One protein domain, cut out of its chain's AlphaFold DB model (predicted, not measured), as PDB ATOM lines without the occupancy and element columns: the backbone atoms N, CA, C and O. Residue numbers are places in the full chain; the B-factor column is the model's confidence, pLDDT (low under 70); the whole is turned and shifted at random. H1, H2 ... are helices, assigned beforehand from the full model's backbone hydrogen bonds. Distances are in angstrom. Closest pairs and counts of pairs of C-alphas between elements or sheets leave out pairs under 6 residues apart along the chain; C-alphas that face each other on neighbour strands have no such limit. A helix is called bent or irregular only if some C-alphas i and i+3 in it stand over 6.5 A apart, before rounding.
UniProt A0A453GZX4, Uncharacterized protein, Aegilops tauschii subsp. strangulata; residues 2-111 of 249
ATOM      1  N   MET A   2      27.434 124.308  57.802       73.38
ATOM      2  CA  MET A   2      27.457 125.496  56.927       73.38
ATOM      3  C   MET A   2      26.105 126.212  56.837       73.38
ATOM      4  O   MET A   2      26.048 127.397  57.124       73.38
ATOM      5  N   ILE A   3      25.006 125.494  56.565       81.31
ATOM      6  CA  ILE A   3      23.672 126.112  56.433       81.31
ATOM      7  C   ILE A   3      23.238 126.902  57.686       81.31
ATOM      8  O   ILE A   3      22.569 127.919  57.563       81.31
ATOM      9  N   GLY A   4      23.661 126.471  58.883       83.62
ATOM     10  CA  GLY A   4      23.338 127.144  60.146       83.62
ATOM     11  C   GLY A   4      24.175 128.399  60.386       83.62
ATOM     12  O   GLY A   4      23.665 129.384  60.903       83.62
ATOM     13  N   ILE A   5      25.441 128.393  59.955       85.25
ATOM     14  CA  ILE A   5      26.323 129.566  60.033       85.25
ATOM     15  C   ILE A   5      25.866 130.626  59.023       85.25
ATOM     16  O   ILE A   5      25.837 131.803  59.356       85.25
ATOM     17  N   LEU A   6      25.435 130.218  57.822       83.06
ATOM     18  CA  LEU A   6      24.821 131.130  56.850       83.06
ATOM     19  C   LEU A   6      23.534 131.754  57.391       83.06
ATOM     20  O   LEU A   6      23.362 132.960  57.281       83.06
ATOM     21  N   PHE A   7      22.657 130.942  57.990       82.31
ATOM     22  CA  PHE A   7      21.415 131.424  58.593       82.31
ATOM     23  C   PHE A   7      21.690 132.465  59.686       82.31
ATOM     24  O   PHE A   7      21.096 133.534  59.681       82.31
ATOM     25  N   PHE A   8      22.668 132.201  60.557       83.00
ATOM     26  CA  PHE A   8      23.106 133.166  61.563       83.00
ATOM     27  C   PHE A   8      23.704 134.444  60.948       83.00
ATOM     28  O   PHE A   8      23.407 135.539  61.418       83.00
ATOM     29  N   LEU A   9      24.516 134.339  59.887       81.62
ATOM     30  CA  LEU A   9      25.060 135.516  59.201       81.62
ATOM     31  C   LEU A   9      23.973 136.347  58.509       81.62
ATOM     32  O   LEU A   9      24.117 137.559  58.476       81.62
ATOM     33  N   PHE A  10      22.919 135.731  57.971       82.50
ATOM     34  CA  PHE A  10      21.784 136.452  57.377       82.50
ATOM     35  C   PHE A  10      20.897 137.129  58.420       82.50
ATOM     36  O   PHE A  10      20.318 138.166  58.134       82.50
ATOM     37  N   GLU A  11      20.798 136.565  59.622       82.75
ATOM     38  CA  GLU A  11      20.118 137.221  60.743       82.75
ATOM     39  C   GLU A  11      20.928 138.431  61.251       82.75
ATOM     40  O   GLU A  11      20.373 139.433  61.690       82.75
ATOM     41  N   PHE A  12      22.261 138.334  61.207       79.12
ATOM     42  CA  PHE A  12      23.170 139.353  61.731       79.12
ATOM     43  C   PHE A  12      23.470 140.487  60.742       79.12
ATOM     44  O   PHE A  12      23.628 141.641  61.140       79.12
ATOM     45  N   TYR A  13      23.578 140.159  59.458       79.62
ATOM     46  CA  TYR A  13      23.737 141.113  58.372       79.62
ATOM     47  C   TYR A  13      22.400 141.263  57.649       79.62
ATOM     48  O   TYR A  13      21.970 140.336  56.970       79.62
ATOM     49  N   ASP A  14      21.797 142.450  57.742       73.88
ATOM     50  CA  ASP A  14      20.530 142.812  57.076       73.88
ATOM     51  C   ASP A  14      20.561 142.507  55.553       73.88
ATOM     52  O   ASP A  14      19.566 142.115  54.946       73.88
ATOM     53  N   ASP A  15      21.758 142.580  54.949       82.75
ATOM     54  CA  ASP A  15      22.024 142.268  53.545       82.75
ATOM     55  C   ASP A  15      22.509 140.820  53.318       82.75
ATOM     56  O   ASP A  15      23.662 140.462  53.599       82.75
ATOM     57  N   GLN A  16      21.683 140.007  52.647       85.38
ATOM     58  CA  GLN A  16      22.023 138.626  52.259       85.38
ATOM     59  C   GLN A  16      23.302 138.528  51.408       85.38
ATOM     60  O   GLN A  16      24.099 137.600  51.563       85.38
ATOM     61  N   LEU A  17      23.527 139.487  50.504       83.75
ATOM     62  CA  LEU A  17      24.726 139.501  49.660       83.75
ATOM     63  C   LEU A  17      25.981 139.801  50.474       83.75
ATOM     64  O   LEU A  17      27.010 139.166  50.266       83.75
ATOM     65  N   LEU A  18      25.898 140.733  51.420       84.81
ATOM     66  CA  LEU A  18      27.015 141.086  52.283       84.81
ATOM     67  C   LEU A  18      27.399 139.909  53.195       84.81
ATOM     68  O   LEU A  18      28.576 139.564  53.287       84.81
ATOM     69  N   ALA A  19      26.413 139.226  53.776       88.00
ATOM     70  CA  ALA A  19      26.625 137.984  54.516       88.00
ATOM     71  C   ALA A  19      27.310 136.901  53.669       88.00
ATOM     72  O   ALA A  19      28.268 136.269  54.118       88.00
ATOM     73  N   PHE A  20      26.855 136.703  52.427       86.06
ATOM     74  CA  PHE A  20      27.468 135.748  51.503       86.06
ATOM     75  C   PHE A  20      28.912 136.129  51.146       86.06
ATOM     76  O   PHE A  20      29.791 135.265  51.097       86.06
ATOM     77  N   LEU A  21      29.182 137.417  50.935       86.31
ATOM     78  CA  LEU A  21      30.515 137.948  50.655       86.31
ATOM     79  C   LEU A  21      31.470 137.731  51.841       86.31
ATOM     80  O   LEU A  21      32.573 137.213  51.654       86.31
ATOM     81  N   VAL A  22      31.034 138.039  53.065       86.38
ATOM     82  CA  VAL A  22      31.811 137.811  54.296       86.38
ATOM     83  C   VAL A  22      32.082 136.323  54.511       86.38
ATOM     84  O   VAL A  22      33.226 135.946  54.776       86.38
ATOM     85  N   LEU A  23      31.073 135.467  54.329       87.31
ATOM     86  CA  LEU A  23      31.246 134.017  54.381       87.31
ATOM     87  C   LEU A  23      32.266 133.540  53.342       87.31
ATOM     88  O   LEU A  23      33.157 132.761  53.672       87.31
ATOM     89  N   THR A  24      32.163 134.016  52.102       83.69
ATOM     90  CA  THR A  24      33.091 133.646  51.025       83.69
ATOM     91  C   THR A  24      34.522 134.070  51.356       83.69
ATOM     92  O   THR A  24      35.456 133.328  51.069       83.69
ATOM     93  N   LEU A  25      34.719 135.217  52.012       85.25
ATOM     94  CA  LEU A  25      36.038 135.695  52.433       85.25
ATOM     95  C   LEU A  25      36.620 134.877  53.599       85.25
ATOM     96  O   LEU A  25      37.810 134.561  53.591       85.25
ATOM     97  N   VAL A  26      35.787 134.473  54.562       84.06
ATOM     98  CA  VAL A  26      36.171 133.530  55.631       84.06
ATOM     99  C   VAL A  26      36.522 132.162  55.044       84.06
ATOM    100  O   VAL A  26      37.549 131.583  55.392       84.06
ATOM    101  N   TRP A  27      35.719 131.673  54.101       86.12
ATOM    102  CA  TRP A  27      35.968 130.414  53.407       86.12
ATOM    103  C   TRP A  27      37.255 130.461  52.575       86.12
ATOM    104  O   TRP A  27      38.059 129.534  52.620       86.12
ATOM    105  N   LEU A  28      37.510 131.568  51.873       79.38
ATOM    106  CA  LEU A  28      38.755 131.798  51.144       79.38
ATOM    107  C   LEU A  28      39.965 131.819  52.091       79.38
ATOM    108  O   LEU A  28      41.024 131.302  51.737       79.38
ATOM    109  N   CYS A  29      39.817 132.366  53.301       76.06
ATOM    110  CA  CYS A  29      40.851 132.314  54.335       76.06
ATOM    111  C   CYS A  29      41.113 130.885  54.817       76.06
ATOM    112  O   CYS A  29      42.269 130.489  54.984       76.06
ATOM    113  N   GLU A  30      40.064 130.098  55.034       82.25
ATOM    114  CA  GLU A  30      40.190 128.693  55.419       82.25
ATOM    115  C   GLU A  30      40.882 127.885  54.312       82.25
ATOM    116  O   GLU A  30      41.872 127.192  54.568       82.25
ATOM    117  N   LEU A  31      40.453 128.076  53.061       80.50
ATOM    118  CA  LEU A  31      41.073 127.494  51.872       80.50
ATOM    119  C   LEU A  31      42.547 127.904  51.749       80.50
ATOM    120  O   LEU A  31      43.411 127.073  51.459       80.50
ATOM    121  N   PHE A  32      42.855 129.174  52.011       73.50
ATOM    122  CA  PHE A  32      44.225 129.660  51.982       73.50
ATOM    123  C   PHE A  32      45.073 129.084  53.131       73.50
ATOM    124  O   PHE A  32      46.255 128.787  52.966       73.50
ATOM    125  N   THR A  33      44.501 128.903  54.315       73.31
ATOM    126  CA  THR A  33      45.226 128.313  55.446       73.31
ATOM    127  C   THR A  33      45.519 126.840  55.164       73.31
ATOM    128  O   THR A  33      46.640 126.382  55.385       73.31
ATOM    129  N   MET A  34      44.567 126.126  54.556       77.75
ATOM    130  CA  MET A  34      44.741 124.754  54.076       77.75
ATOM    131  C   MET A  34      45.847 124.645  53.011       77.75
ATOM    132  O   MET A  34      46.674 123.734  53.090       77.75
ATOM    133  N   ILE A  35      45.903 125.564  52.036       72.25
ATOM    134  CA  ILE A  35      46.987 125.563  51.039       72.25
ATOM    135  C   ILE A  35      48.321 126.006  51.659       72.25
ATOM    136  O   ILE A  35      49.355 125.437  51.331       72.25
ATOM    137  N   SER A  36      48.318 126.935  52.617       63.28
ATOM    138  CA  SER A  36      49.529 127.429  53.292       63.28
ATOM    139  C   SER A  36      50.187 126.423  54.219       63.28
ATOM    140  O   SER A  36      51.403 126.468  54.384       63.28
ATOM    141  N   VAL A  37      49.439 125.473  54.785       58.00
ATOM    142  CA  VAL A  37      50.040 124.328  55.494       58.00
ATOM    143  C   VAL A  37      50.951 123.522  54.558       58.00
ATOM    144  O   VAL A  37      51.937 122.938  55.000       58.00
ATOM    145  N   ARG A  38      50.683 123.544  53.247       64.56
ATOM    146  CA  ARG A  38      51.547 122.937  52.227       64.56
ATOM    147  C   ARG A  38      52.812 123.766  51.939       64.56
ATOM    148  O   ARG A  38      53.778 123.209  51.423       64.56
ATOM    149  N   THR A  39      52.843 125.046  52.322       58.09
ATOM    150  CA  THR A  39      53.910 126.011  52.005       58.09
ATOM    151  C   THR A  39      54.354 126.763  53.279       58.09
ATOM    152  O   THR A  39      53.931 127.887  53.550       58.09
ATOM    153  N   SER A  40      55.240 126.146  54.081       49.25
ATOM    154  CA  SER A  40      55.589 126.539  55.468       49.25
ATOM    155  C   SER A  40      56.067 127.983  55.713       49.25
ATOM    156  O   SER A  40      56.091 128.414  56.863       49.25
ATOM    157  N   ILE A  41      56.445 128.752  54.685       59.09
ATOM    158  CA  ILE A  41      56.969 130.122  54.853       59.09
ATOM    159  C   ILE A  41      55.860 131.154  55.151       59.09
ATOM    160  O   ILE A  41      56.109 132.140  55.841       59.09
ATOM    161  N   SER A  42      54.627 130.936  54.676       57.03
ATOM    162  CA  SER A  42      53.548 131.942  54.756       57.03
ATOM    163  C   SER A  42      52.726 131.886  56.057       57.03
ATOM    164  O   SER A  42      51.980 132.816  56.365       57.03
ATOM    165  N   MET A  43      52.859 130.818  56.853       59.78
ATOM    166  CA  MET A  43      51.950 130.505  57.970       59.78
ATOM    167  C   MET A  43      51.957 131.507  59.135       59.78
ATOM    168  O   MET A  43      50.969 131.585  59.858       59.78
ATOM    169  N   GLN A  44      53.035 132.267  59.355       62.34
ATOM    170  CA  GLN A  44      53.147 133.115  60.556       62.34
ATOM    171  C   GLN A  44      52.652 134.551  60.359       62.34
ATOM    172  O   GLN A  44      52.168 135.175  61.303       62.34
ATOM    173  N   PHE A  45      52.769 135.087  59.144       62.09
ATOM    174  CA  PHE A  45      52.403 136.476  58.856       62.09
ATOM    175  C   PHE A  45      51.016 136.592  58.233       62.09
ATOM    176  O   PHE A  45      50.301 137.555  58.500       62.09
ATOM    177  N   PHE A  46      50.601 135.589  57.462       65.38
ATOM    178  CA  PHE A  46      49.350 135.638  56.722       65.38
ATOM    179  C   PHE A  46      48.088 135.781  57.590       65.38
ATOM    180  O   PHE A  46      47.345 136.741  57.381       65.38
ATOM    181  N   PRO A  47      47.839 134.916  58.595       69.69
ATOM    182  CA  PRO A  47      46.635 135.033  59.419       69.69
ATOM    183  C   PRO A  47      46.576 136.354  60.202       69.69
ATOM    184  O   PRO A  47      45.489 136.836  60.506       69.69
ATOM    185  N   ARG A  48      47.728 136.982  60.482       70.62
ATOM    186  CA  ARG A  48      47.803 138.274  61.182       70.62
ATOM    187  C   ARG A  48      47.336 139.430  60.303       70.62
ATOM    188  O   ARG A  48      46.489 140.209  60.729       70.62
ATOM    189  N   PHE A  49      47.853 139.526  59.079       77.56
ATOM    190  CA  PHE A  49      47.399 140.540  58.124       77.56
ATOM    191  C   PHE A  49      45.940 140.315  57.730       77.56
ATOM    192  O   PHE A  49      45.185 141.279  57.639       77.56
ATOM    193  N   PHE A  50      45.528 139.050  57.588       76.62
ATOM    194  CA  PHE A  50      44.139 138.698  57.324       76.62
ATOM    195  C   PHE A  50      43.191 139.255  58.394       76.62
ATOM    196  O   PHE A  50      42.255 139.991  58.081       76.62
ATOM    197  N   LEU A  51      43.470 138.942  59.663       75.81
ATOM    198  CA  LEU A  51      42.646 139.383  60.784       75.81
ATOM    199  C   LEU A  51      42.619 140.914  60.860       75.81
ATOM    200  O   LEU A  51      41.556 141.485  61.064       75.81
ATOM    201  N   LEU A  52      43.746 141.585  60.605       83.00
ATOM    202  CA  LEU A  52      43.822 143.045  60.631       83.00
ATOM    203  C   LEU A  52      42.914 143.695  59.576       83.00
ATOM    204  O   LEU A  52      42.087 144.526  59.945       83.00
ATOM    205  N   TYR A  53      42.998 143.325  58.292       82.88
ATOM    206  CA  TYR A  53      42.104 143.952  57.306       82.88
ATOM    207  C   TYR A  53      40.642 143.501  57.472       82.88
ATOM    208  O   TYR A  53      39.735 144.298  57.235       82.88
ATOM    209  N   PHE A  54      40.395 142.265  57.926       81.62
ATOM    210  CA  PHE A  54      39.043 141.794  58.252       81.62
ATOM    211  C   PHE A  54      38.415 142.603  59.396       81.62
ATOM    212  O   PHE A  54      37.244 142.982  59.322       81.62
ATOM    213  N   LEU A  55      39.213 142.913  60.421       81.00
ATOM    214  CA  LEU A  55      38.835 143.746  61.557       81.00
ATOM    215  C   LEU A  55      38.568 145.189  61.125       81.00
ATOM    216  O   LEU A  55      37.549 145.753  61.508       81.00
ATOM    217  N   VAL A  56      39.444 145.780  60.308       82.94
ATOM    218  CA  VAL A  56      39.264 147.147  59.789       82.94
ATOM    219  C   VAL A  56      37.973 147.257  58.974       82.94
ATOM    220  O   VAL A  56      37.218 148.210  59.158       82.94
ATOM    221  N   PHE A  57      37.675 146.262  58.134       83.00
ATOM    222  CA  PHE A  57      36.403 146.190  57.414       83.00
ATOM    223  C   PHE A  57      35.202 146.097  58.368       83.00
ATOM    224  O   PHE A  57      34.239 146.841  58.198       83.00
ATOM    225  N   HIS A  58      35.264 145.246  59.400       81.69
ATOM    226  CA  HIS A  58      34.180 145.135  60.384       81.69
ATOM    227  C   HIS A  58      33.971 146.441  61.164       81.69
ATOM    228  O   HIS A  58      32.836 146.870  61.339       81.69
ATOM    229  N   ILE A  59      35.043 147.117  61.585       81.69
ATOM    230  CA  ILE A  59      34.955 148.416  62.273       81.69
ATOM    231  C   ILE A  59      34.335 149.480  61.356       81.69
ATOM    232  O   ILE A  59      33.515 150.276  61.815       81.69
ATOM    233  N   TYR A  60      34.695 149.484  60.068       83.06
ATOM    234  CA  TYR A  60      34.093 150.373  59.071       83.06
ATOM    235  C   TYR A  60      32.597 150.084  58.891       83.06
ATOM    236  O   TYR A  60      31.795 151.016  58.900       83.06
ATOM    237  N   PHE A  61      32.222 148.804  58.813       78.56
ATOM    238  CA  PHE A  61      30.829 148.368  58.726       78.56
ATOM    239  C   PHE A  61      30.000 148.804  59.949       78.56
ATOM    240  O   PHE A  61      28.876 149.268  59.788       78.56
ATOM    241  N   PHE A  62      30.570 148.745  61.159       74.25
ATOM    242  CA  PHE A  62      29.903 149.220  62.380       74.25
ATOM    243  C   PHE A  62      29.878 150.746  62.537       74.25
ATOM    244  O   PHE A  62      28.940 151.277  63.125       74.25
ATOM    245  N   SER A  63      30.895 151.462  62.046       77.00
ATOM    246  CA  SER A  63      30.958 152.929  62.166       77.00
ATOM    247  C   SER A  63      30.096 153.655  61.134       77.00
ATOM    248  O   SER A  63      29.628 154.757  61.411       77.00
ATOM    249  N   TYR A  64      29.898 153.072  59.948       71.00
ATOM    250  CA  TYR A  64      29.157 153.690  58.847       71.00
ATOM    251  C   TYR A  64      28.061 152.759  58.322       71.00
ATOM    252  O   TYR A  64      28.270 151.972  57.404       71.00
ATOM    253  N   THR A  65      26.851 152.930  58.852       61.44
ATOM    254  CA  THR A  65      25.655 152.150  58.487       61.44
ATOM    255  C   THR A  65      25.099 152.446  57.086       61.44
ATOM    256  O   THR A  65      24.305 151.665  56.578       61.44
ATOM    257  N   TYR A  66      25.536 153.527  56.424       58.84
ATOM    258  CA  TYR A  66      25.055 153.945  55.092       58.84
ATOM    259  C   TYR A  66      26.179 154.158  54.054       58.84
ATOM    260  O   TYR A  66      25.986 154.839  53.046       58.84
ATOM    261  N   GLY A  67      27.383 153.632  54.307       62.97
ATOM    262  CA  GLY A  67      28.540 153.790  53.417       62.97
ATOM    263  C   GLY A  67      28.579 152.800  52.242       62.97
ATOM    264  O   GLY A  67      27.797 151.860  52.156       62.97
ATOM    265  N   PHE A  68      29.554 152.974  51.343       77.50
ATOM    266  CA  PHE A  68      29.859 152.077  50.212       77.50
ATOM    267  C   PHE A  68      30.477 150.733  50.690       77.50
ATOM    268  O   PHE A  68      31.596 150.370  50.322       77.50
ATOM    269  N   SER A  69      29.771 149.992  51.548       81.12
ATOM    270  CA  SER A  69      30.251 148.771  52.223       81.12
ATOM    271  C   SER A  69      30.691 147.682  51.245       81.12
ATOM    272  O   SER A  69      31.698 147.018  51.473       81.12
ATOM    273  N   TYR A  70      30.015 147.572  50.101       83.19
ATOM    274  CA  TYR A  70      30.392 146.666  49.015       83.19
ATOM    275  C   TYR A  70      31.733 147.034  48.372       83.19
ATOM    276  O   TYR A  70      32.546 146.154  48.096       83.19
ATOM    277  N   LEU A  71      31.999 148.330  48.171       83.75
ATOM    278  CA  LEU A  71      33.271 148.796  47.617       83.75
ATOM    279  C   LEU A  71      34.400 148.559  48.622       83.75
ATOM    280  O   LEU A  71      35.429 148.003  48.248       83.75
ATOM    281  N   ALA A  72      34.185 148.903  49.895       84.12
ATOM    282  CA  ALA A  72      35.155 148.679  50.967       84.12
ATOM    283  C   ALA A  72      35.479 147.188  51.147       84.12
ATOM    284  O   ALA A  72      36.648 146.807  51.257       84.12
ATOM    285  N   PHE A  73      34.451 146.335  51.097       86.81
ATOM    286  CA  PHE A  73      34.614 144.888  51.078       86.81
ATOM    287  C   PHE A  73      35.422 144.442  49.853       86.81
ATOM    288  O   PHE A  73      36.412 143.733  50.002       86.81
ATOM    289  N   SER A  74      35.043 144.884  48.649       84.00
ATOM    290  CA  SER A  74      35.707 144.477  47.405       84.00
ATOM    291  C   SER A  74      37.170 144.918  47.344       84.00
ATOM    292  O   SER A  74      38.020 144.141  46.917       84.00
ATOM    293  N   ALA A  75      37.493 146.113  47.846       87.31
ATOM    294  CA  ALA A  75      38.858 146.606  47.962       87.31
ATOM    295  C   ALA A  75      39.655 145.756  48.958       87.31
ATOM    296  O   ALA A  75      40.758 145.317  48.644       87.31
ATOM    297  N   THR A  76      39.072 145.448  50.120       86.31
ATOM    298  CA  THR A  76      39.693 144.571  51.123       86.31
ATOM    299  C   THR A  76      39.948 143.177  50.553       86.31
ATOM    300  O   THR A  76      41.056 142.663  50.665       86.31
ATOM    301  N   ALA A  77      38.965 142.591  49.869       87.25
ATOM    302  CA  ALA A  77      39.095 141.299  49.206       87.25
ATOM    303  C   ALA A  77      40.164 141.326  48.100       87.25
ATOM    304  O   ALA A  77      40.981 140.412  48.022       87.25
ATOM    305  N   ALA A  78      40.215 142.382  47.284       86.38
ATOM    306  CA  ALA A  78      41.222 142.543  46.239       86.38
ATOM    307  C   ALA A  78      42.634 142.687  46.822       86.38
ATOM    308  O   ALA A  78      43.560 142.048  46.325       86.38
ATOM    309  N   PHE A  79      42.804 143.456  47.901       81.00
ATOM    310  CA  PHE A  79      44.083 143.552  48.603       81.00
ATOM    311  C   PHE A  79      44.481 142.212  49.225       81.00
ATOM    312  O   PHE A  79      45.621 141.793  49.050       81.00
ATOM    313  N   MET A  80      43.551 141.486  49.853       80.81
ATOM    314  CA  MET A  80      43.811 140.127  50.348       80.81
ATOM    315  C   MET A  80      44.256 139.193  49.225       80.81
ATOM    316  O   MET A  80      45.273 138.513  49.355       80.81
ATOM    317  N   GLN A  81      43.542 139.200  48.099       79.75
ATOM    318  CA  GLN A  81      43.858 138.379  46.935       79.75
ATOM    319  C   GLN A  81      45.216 138.754  46.332       79.75
ATOM    320  O   GLN A  81      45.986 137.879  45.936       79.75
ATOM    321  N   HIS A  82      45.530 140.049  46.287       81.19
ATOM    322  CA  HIS A  82      46.806 140.556  45.802       81.19
ATOM    323  C   HIS A  82      47.957 140.144  46.721       81.19
ATOM    324  O   HIS A  82      48.982 139.693  46.222       81.19
ATOM    325  N   LEU A  83      47.779 140.212  48.046       73.44
ATOM    326  CA  LEU A  83      48.753 139.695  49.006       73.44
ATOM    327  C   LEU A  83      48.969 138.191  48.784       73.44
ATOM    328  O   LEU A  83      50.111 137.762  48.637       73.44
ATOM    329  N   ILE A  84      47.894 137.404  48.669       72.50
ATOM    330  CA  ILE A  84      47.963 135.957  48.394       72.50
ATOM    331  C   ILE A  84      48.773 135.675  47.122       72.50
ATOM    332  O   ILE A  84      49.727 134.899  47.162       72.50
ATOM    333  N   LEU A  85      48.434 136.326  46.006       72.38
ATOM    334  CA  LEU A  85      49.097 136.127  44.713       72.38
ATOM    335  C   LEU A  85      50.543 136.632  44.706       72.38
ATOM    336  O   LEU A  85      51.407 136.013  44.086       72.38
ATOM    337  N   TYR A  86      50.826 137.732  45.401       71.56
ATOM    338  CA  TYR A  86      52.170 138.284  45.530       71.56
ATOM    339  C   TYR A  86      53.088 137.339  46.314       71.56
ATOM    340  O   TYR A  86      54.189 137.020  45.855       71.56
ATOM    341  N   PHE A  87      52.618 136.829  47.458       67.19
ATOM    342  CA  PHE A  87      53.347 135.830  48.239       67.19
ATOM    343  C   PHE A  87      53.494 134.517  47.455       67.19
ATOM    344  O   PHE A  87      54.581 133.940  47.431       67.19
ATOM    345  N   TRP A  88      52.462 134.090  46.727       65.19
ATOM    346  CA  TRP A  88      52.533 132.912  45.862       65.19
ATOM    347  C   TRP A  88      53.599 133.067  44.772       65.19
ATOM    348  O   TRP A  88      54.512 132.257  44.670       65.19
ATOM    349  N   ASN A  89      53.572 134.153  43.999       68.00
ATOM    350  CA  ASN A  89      54.524 134.373  42.909       68.00
ATOM    351  C   ASN A  89      55.977 134.502  43.413       68.00
ATOM    352  O   ASN A  89      56.906 133.950  42.825       68.00
ATOM    353  N   ARG A  90      56.196 135.189  44.541       65.75
ATOM    354  CA  ARG A  90      57.547 135.417  45.078       65.75
ATOM    355  C   ARG A  90      58.142 134.185  45.764       65.75
ATOM    356  O   ARG A  90      59.356 133.993  45.680       65.75
ATOM    357  N   PHE A  91      57.329 133.373  46.440       62.16
ATOM    358  CA  PHE A  91      57.807 132.244  47.249       62.16
ATOM    359  C   PHE A  91      57.596 130.873  46.596       62.16
ATOM    360  O   PHE A  91      58.389 129.964  46.861       62.16
ATOM    361  N   GLU A  92      56.633 130.715  45.685       60.66
ATOM    362  CA  GLU A  92      56.454 129.458  44.953       60.66
ATOM    363  C   GLU A  92      57.416 129.307  43.780       60.66
ATOM    364  O   GLU A  92      57.934 128.213  43.597       60.66
ATOM    365  N   VAL A  93      57.755 130.360  43.024       59.94
ATOM    366  CA  VAL A  93      58.714 130.225  41.903       59.94
ATOM    367  C   VAL A  93      60.061 129.622  42.361       59.94
ATOM    368  O   VAL A  93      60.533 128.671  41.731       59.94
ATOM    369  N   PRO A  94      60.662 130.041  43.496       59.06
ATOM    370  CA  PRO A  94      61.873 129.409  44.024       59.06
ATOM    371  C   PRO A  94      61.647 127.996  44.588       59.06
ATOM    372  O   PRO A  94      62.512 127.131  44.433       59.06
ATOM    373  N   ALA A  95      60.512 127.738  45.250       61.41
ATOM    374  CA  ALA A  95      60.208 126.434  45.847       61.41
ATOM    375  C   ALA A  95      59.895 125.373  44.780       61.41
ATOM    376  O   ALA A  95      60.359 124.238  44.874       61.41
ATOM    377  N   LEU A  96      59.192 125.767  43.721       61.88
ATOM    378  CA  LEU A  96      58.834 124.941  42.575       61.88
ATOM    379  C   LEU A  96      60.074 124.671  41.713       61.88
ATOM    380  O   LEU A  96      60.295 123.531  41.309       61.88
ATOM    381  N   GLN A  97      60.976 125.648  41.559       64.44
ATOM    382  CA  GLN A  97      62.294 125.407  40.965       64.44
ATOM    383  C   GLN A  97      63.107 124.386  41.781       64.44
ATOM    384  O   GLN A  97      63.750 123.507  41.205       64.44
ATOM    385  N   ARG A  98      63.081 124.463  43.120       63.84
ATOM    386  CA  ARG A  98      63.735 123.468  43.992       63.84
ATOM    387  C   ARG A  98      63.057 122.101  43.916       63.84
ATOM    388  O   ARG A  98      63.765 121.098  43.891       63.84
ATOM    389  N   PHE A  99      61.732 122.042  43.820       64.31
ATOM    390  CA  PHE A  99      60.977 120.800  43.655       64.31
ATOM    391  C   PHE A  99      61.265 120.135  42.302       64.31
ATOM    392  O   PHE A  99      61.604 118.954  42.275       64.31
ATOM    393  N   ILE A 100      61.233 120.886  41.196       71.25
ATOM    394  CA  ILE A 100      61.599 120.398  39.856       71.25
ATOM    395  C   ILE A 100      63.061 119.944  39.835       71.25
ATOM    396  O   ILE A 100      63.355 118.865  39.327       71.25
ATOM    397  N   ARG A 101      63.983 120.710  40.434       71.56
ATOM    398  CA  ARG A 101      65.405 120.334  40.513       71.56
ATOM    399  C   ARG A 101      65.639 119.085  41.364       71.56
ATOM    400  O   ARG A 101      66.428 118.231  40.972       71.56
ATOM    401  N   SER A 102      64.932 118.942  42.482       67.19
ATOM    402  CA  SER A 102      65.005 117.745  43.333       67.19
ATOM    403  C   SER A 102      64.416 116.523  42.623       67.19
ATOM    404  O   SER A 102      64.987 115.439  42.683       67.19
ATOM    405  N   ARG A 103      63.320 116.698  41.877       62.31
ATOM    406  CA  ARG A 103      62.734 115.650  41.027       62.31
ATOM    407  C   ARG A 103      63.658 115.257  39.875       62.31
ATOM    408  O   ARG A 103      63.771 114.068  39.611       62.31
ATOM    409  N   ALA A 104      64.346 116.209  39.245       61.72
ATOM    410  CA  ALA A 104      65.342 115.927  38.210       61.72
ATOM    411  C   ALA A 104      66.514 115.099  38.764       61.72
ATOM    412  O   ALA A 104      66.926 114.128  38.138       61.72
ATOM    413  N   HIS A 105      66.983 115.414  39.975       57.81
ATOM    414  CA  HIS A 105      68.051 114.657  40.633       57.81
ATOM    415  C   HIS A 105      67.620 113.226  41.007       57.81
ATOM    416  O   HIS A 105      68.381 112.282  40.811       57.81
ATOM    417  N   ILE A 106      66.380 113.047  41.484       58.97
ATOM    418  CA  ILE A 106      65.811 111.719  41.772       58.97
ATOM    419  C   ILE A 106      65.618 110.916  40.478       58.97
ATOM    420  O   ILE A 106      65.981 109.743  40.437       58.97
ATOM    421  N   HIS A 107      65.117 111.533  39.401       53.31
ATOM    422  CA  HIS A 107      64.911 110.855  38.114       53.31
ATOM    423  C   HIS A 107      66.236 110.412  37.476       53.31
ATOM    424  O   HIS A 107      66.311 109.332  36.895       53.31
ATOM    425  N   GLN A 108      67.310 111.182  37.669       54.09
ATOM    426  CA  GLN A 108      68.649 110.806  37.218       54.09
ATOM    427  C   GLN A 108      69.241 109.629  38.016       54.09
ATOM    428  O   GLN A 108      70.072 108.898  37.486       54.09
ATOM    429  N   GLN A 109      68.772 109.381  39.247       47.16
ATOM    430  CA  GLN A 109      69.122 108.180  40.019       47.16
ATOM    431  C   GLN A 109      68.174 106.992  39.775       47.16
ATOM    432  O   GLN A 109      68.609 105.848  39.882       47.16
ATOM    433  N   THR A 110      66.906 107.223  39.408       49.00
ATOM    434  CA  THR A 110      65.942 106.130  39.132       49.00
ATOM    435  C   THR A 110      65.990 105.621  37.687       49.00
ATOM    436  O   THR A 110      65.430 104.571  37.396       49.00
ATOM    437  N   GLY A 111      66.688 106.325  36.790       40.97
ATOM    438  CA  GLY A 111      66.992 105.873  35.430       40.97
ATOM    439  C   GLY A 111      68.296 105.074  35.290       40.97
ATOM    440  O   GLY A 111      68.768 104.914  34.171       40.97
TER     441      GLY A 111
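This is residues 2 to 111 of the 249 residues of an uncharacterized protein of Aegilops tauschii subsp. strangulata (UniProt A0A453GZX4). A long helix, H4, has its first part in a loose three-helix bundle with H2 and H3, and its far end sticks out as an arm over residues 96 to 110. H1 folds back at a slant on the first part of H2. The 110 printed residues hold four named helices, H1, H2, H3 and H4 in chain order, and no named strand: an all-helix domain. The whole is loose, with a radius of gyration of the C-alphas of 18.9 A and spans of 65 by 27 by 20 A, the arm adding to the length.

H4, residues 69 to 110, is 57.1 A long, from C-alpha 69 at (30.251, 148.771, 52.223) to C-alpha 110 at (65.942, 106.130, 39.132). It has a kink of 37 degrees near residue 92, and is neither bent nor irregular, but only just: C-alphas 90 and 93 are 6.2 A apart. H3, residues 46 to 63, measures 25.8 A, and H2, residues 16 to 36, 29.7 A. H1, residues 2 to 12, measures 15.3 A and begins at C-alpha 2, (27.457, 125.496, 56.927).

H2, H3 and H4 form an up-and-down bundle, each running against the one before it. H3 and H4, a helical hairpin, touch at a shallow tilt of 10 degrees, opposite ways; their closest C-alphas, Phe 61 and Ser 69, are 6.5 A apart, and H4 touches H3 with residues 69 to 80 alone. H2 is close to but not clearly touching H4, closest C-alphas Leu 25 and Ala 77 at 7.2 A, and likewise H3, Cys 29 and Phe 50 at 7.8 A. H1 touches H2 at a steep tilt of 46 degrees, closest C-alphas Leu 9 and Ala 19 at 5.5 A; H2 does so with residues 16 to 23 alone. H1 is apart from H3 and H4. In H1, H2 and H3 every O i to N i+4 pair is within hydrogen-bond range; in H4 36 of 38 are.

The C-alphas farthest apart, Tyr 66 and Gly 111, are 66.8 A apart. The printed part has no cut and no long link. Its mean pLDDT is 73.5, with residues 36 to 47, 65 to 67, 87 to 99 and 102 to 111 under 70.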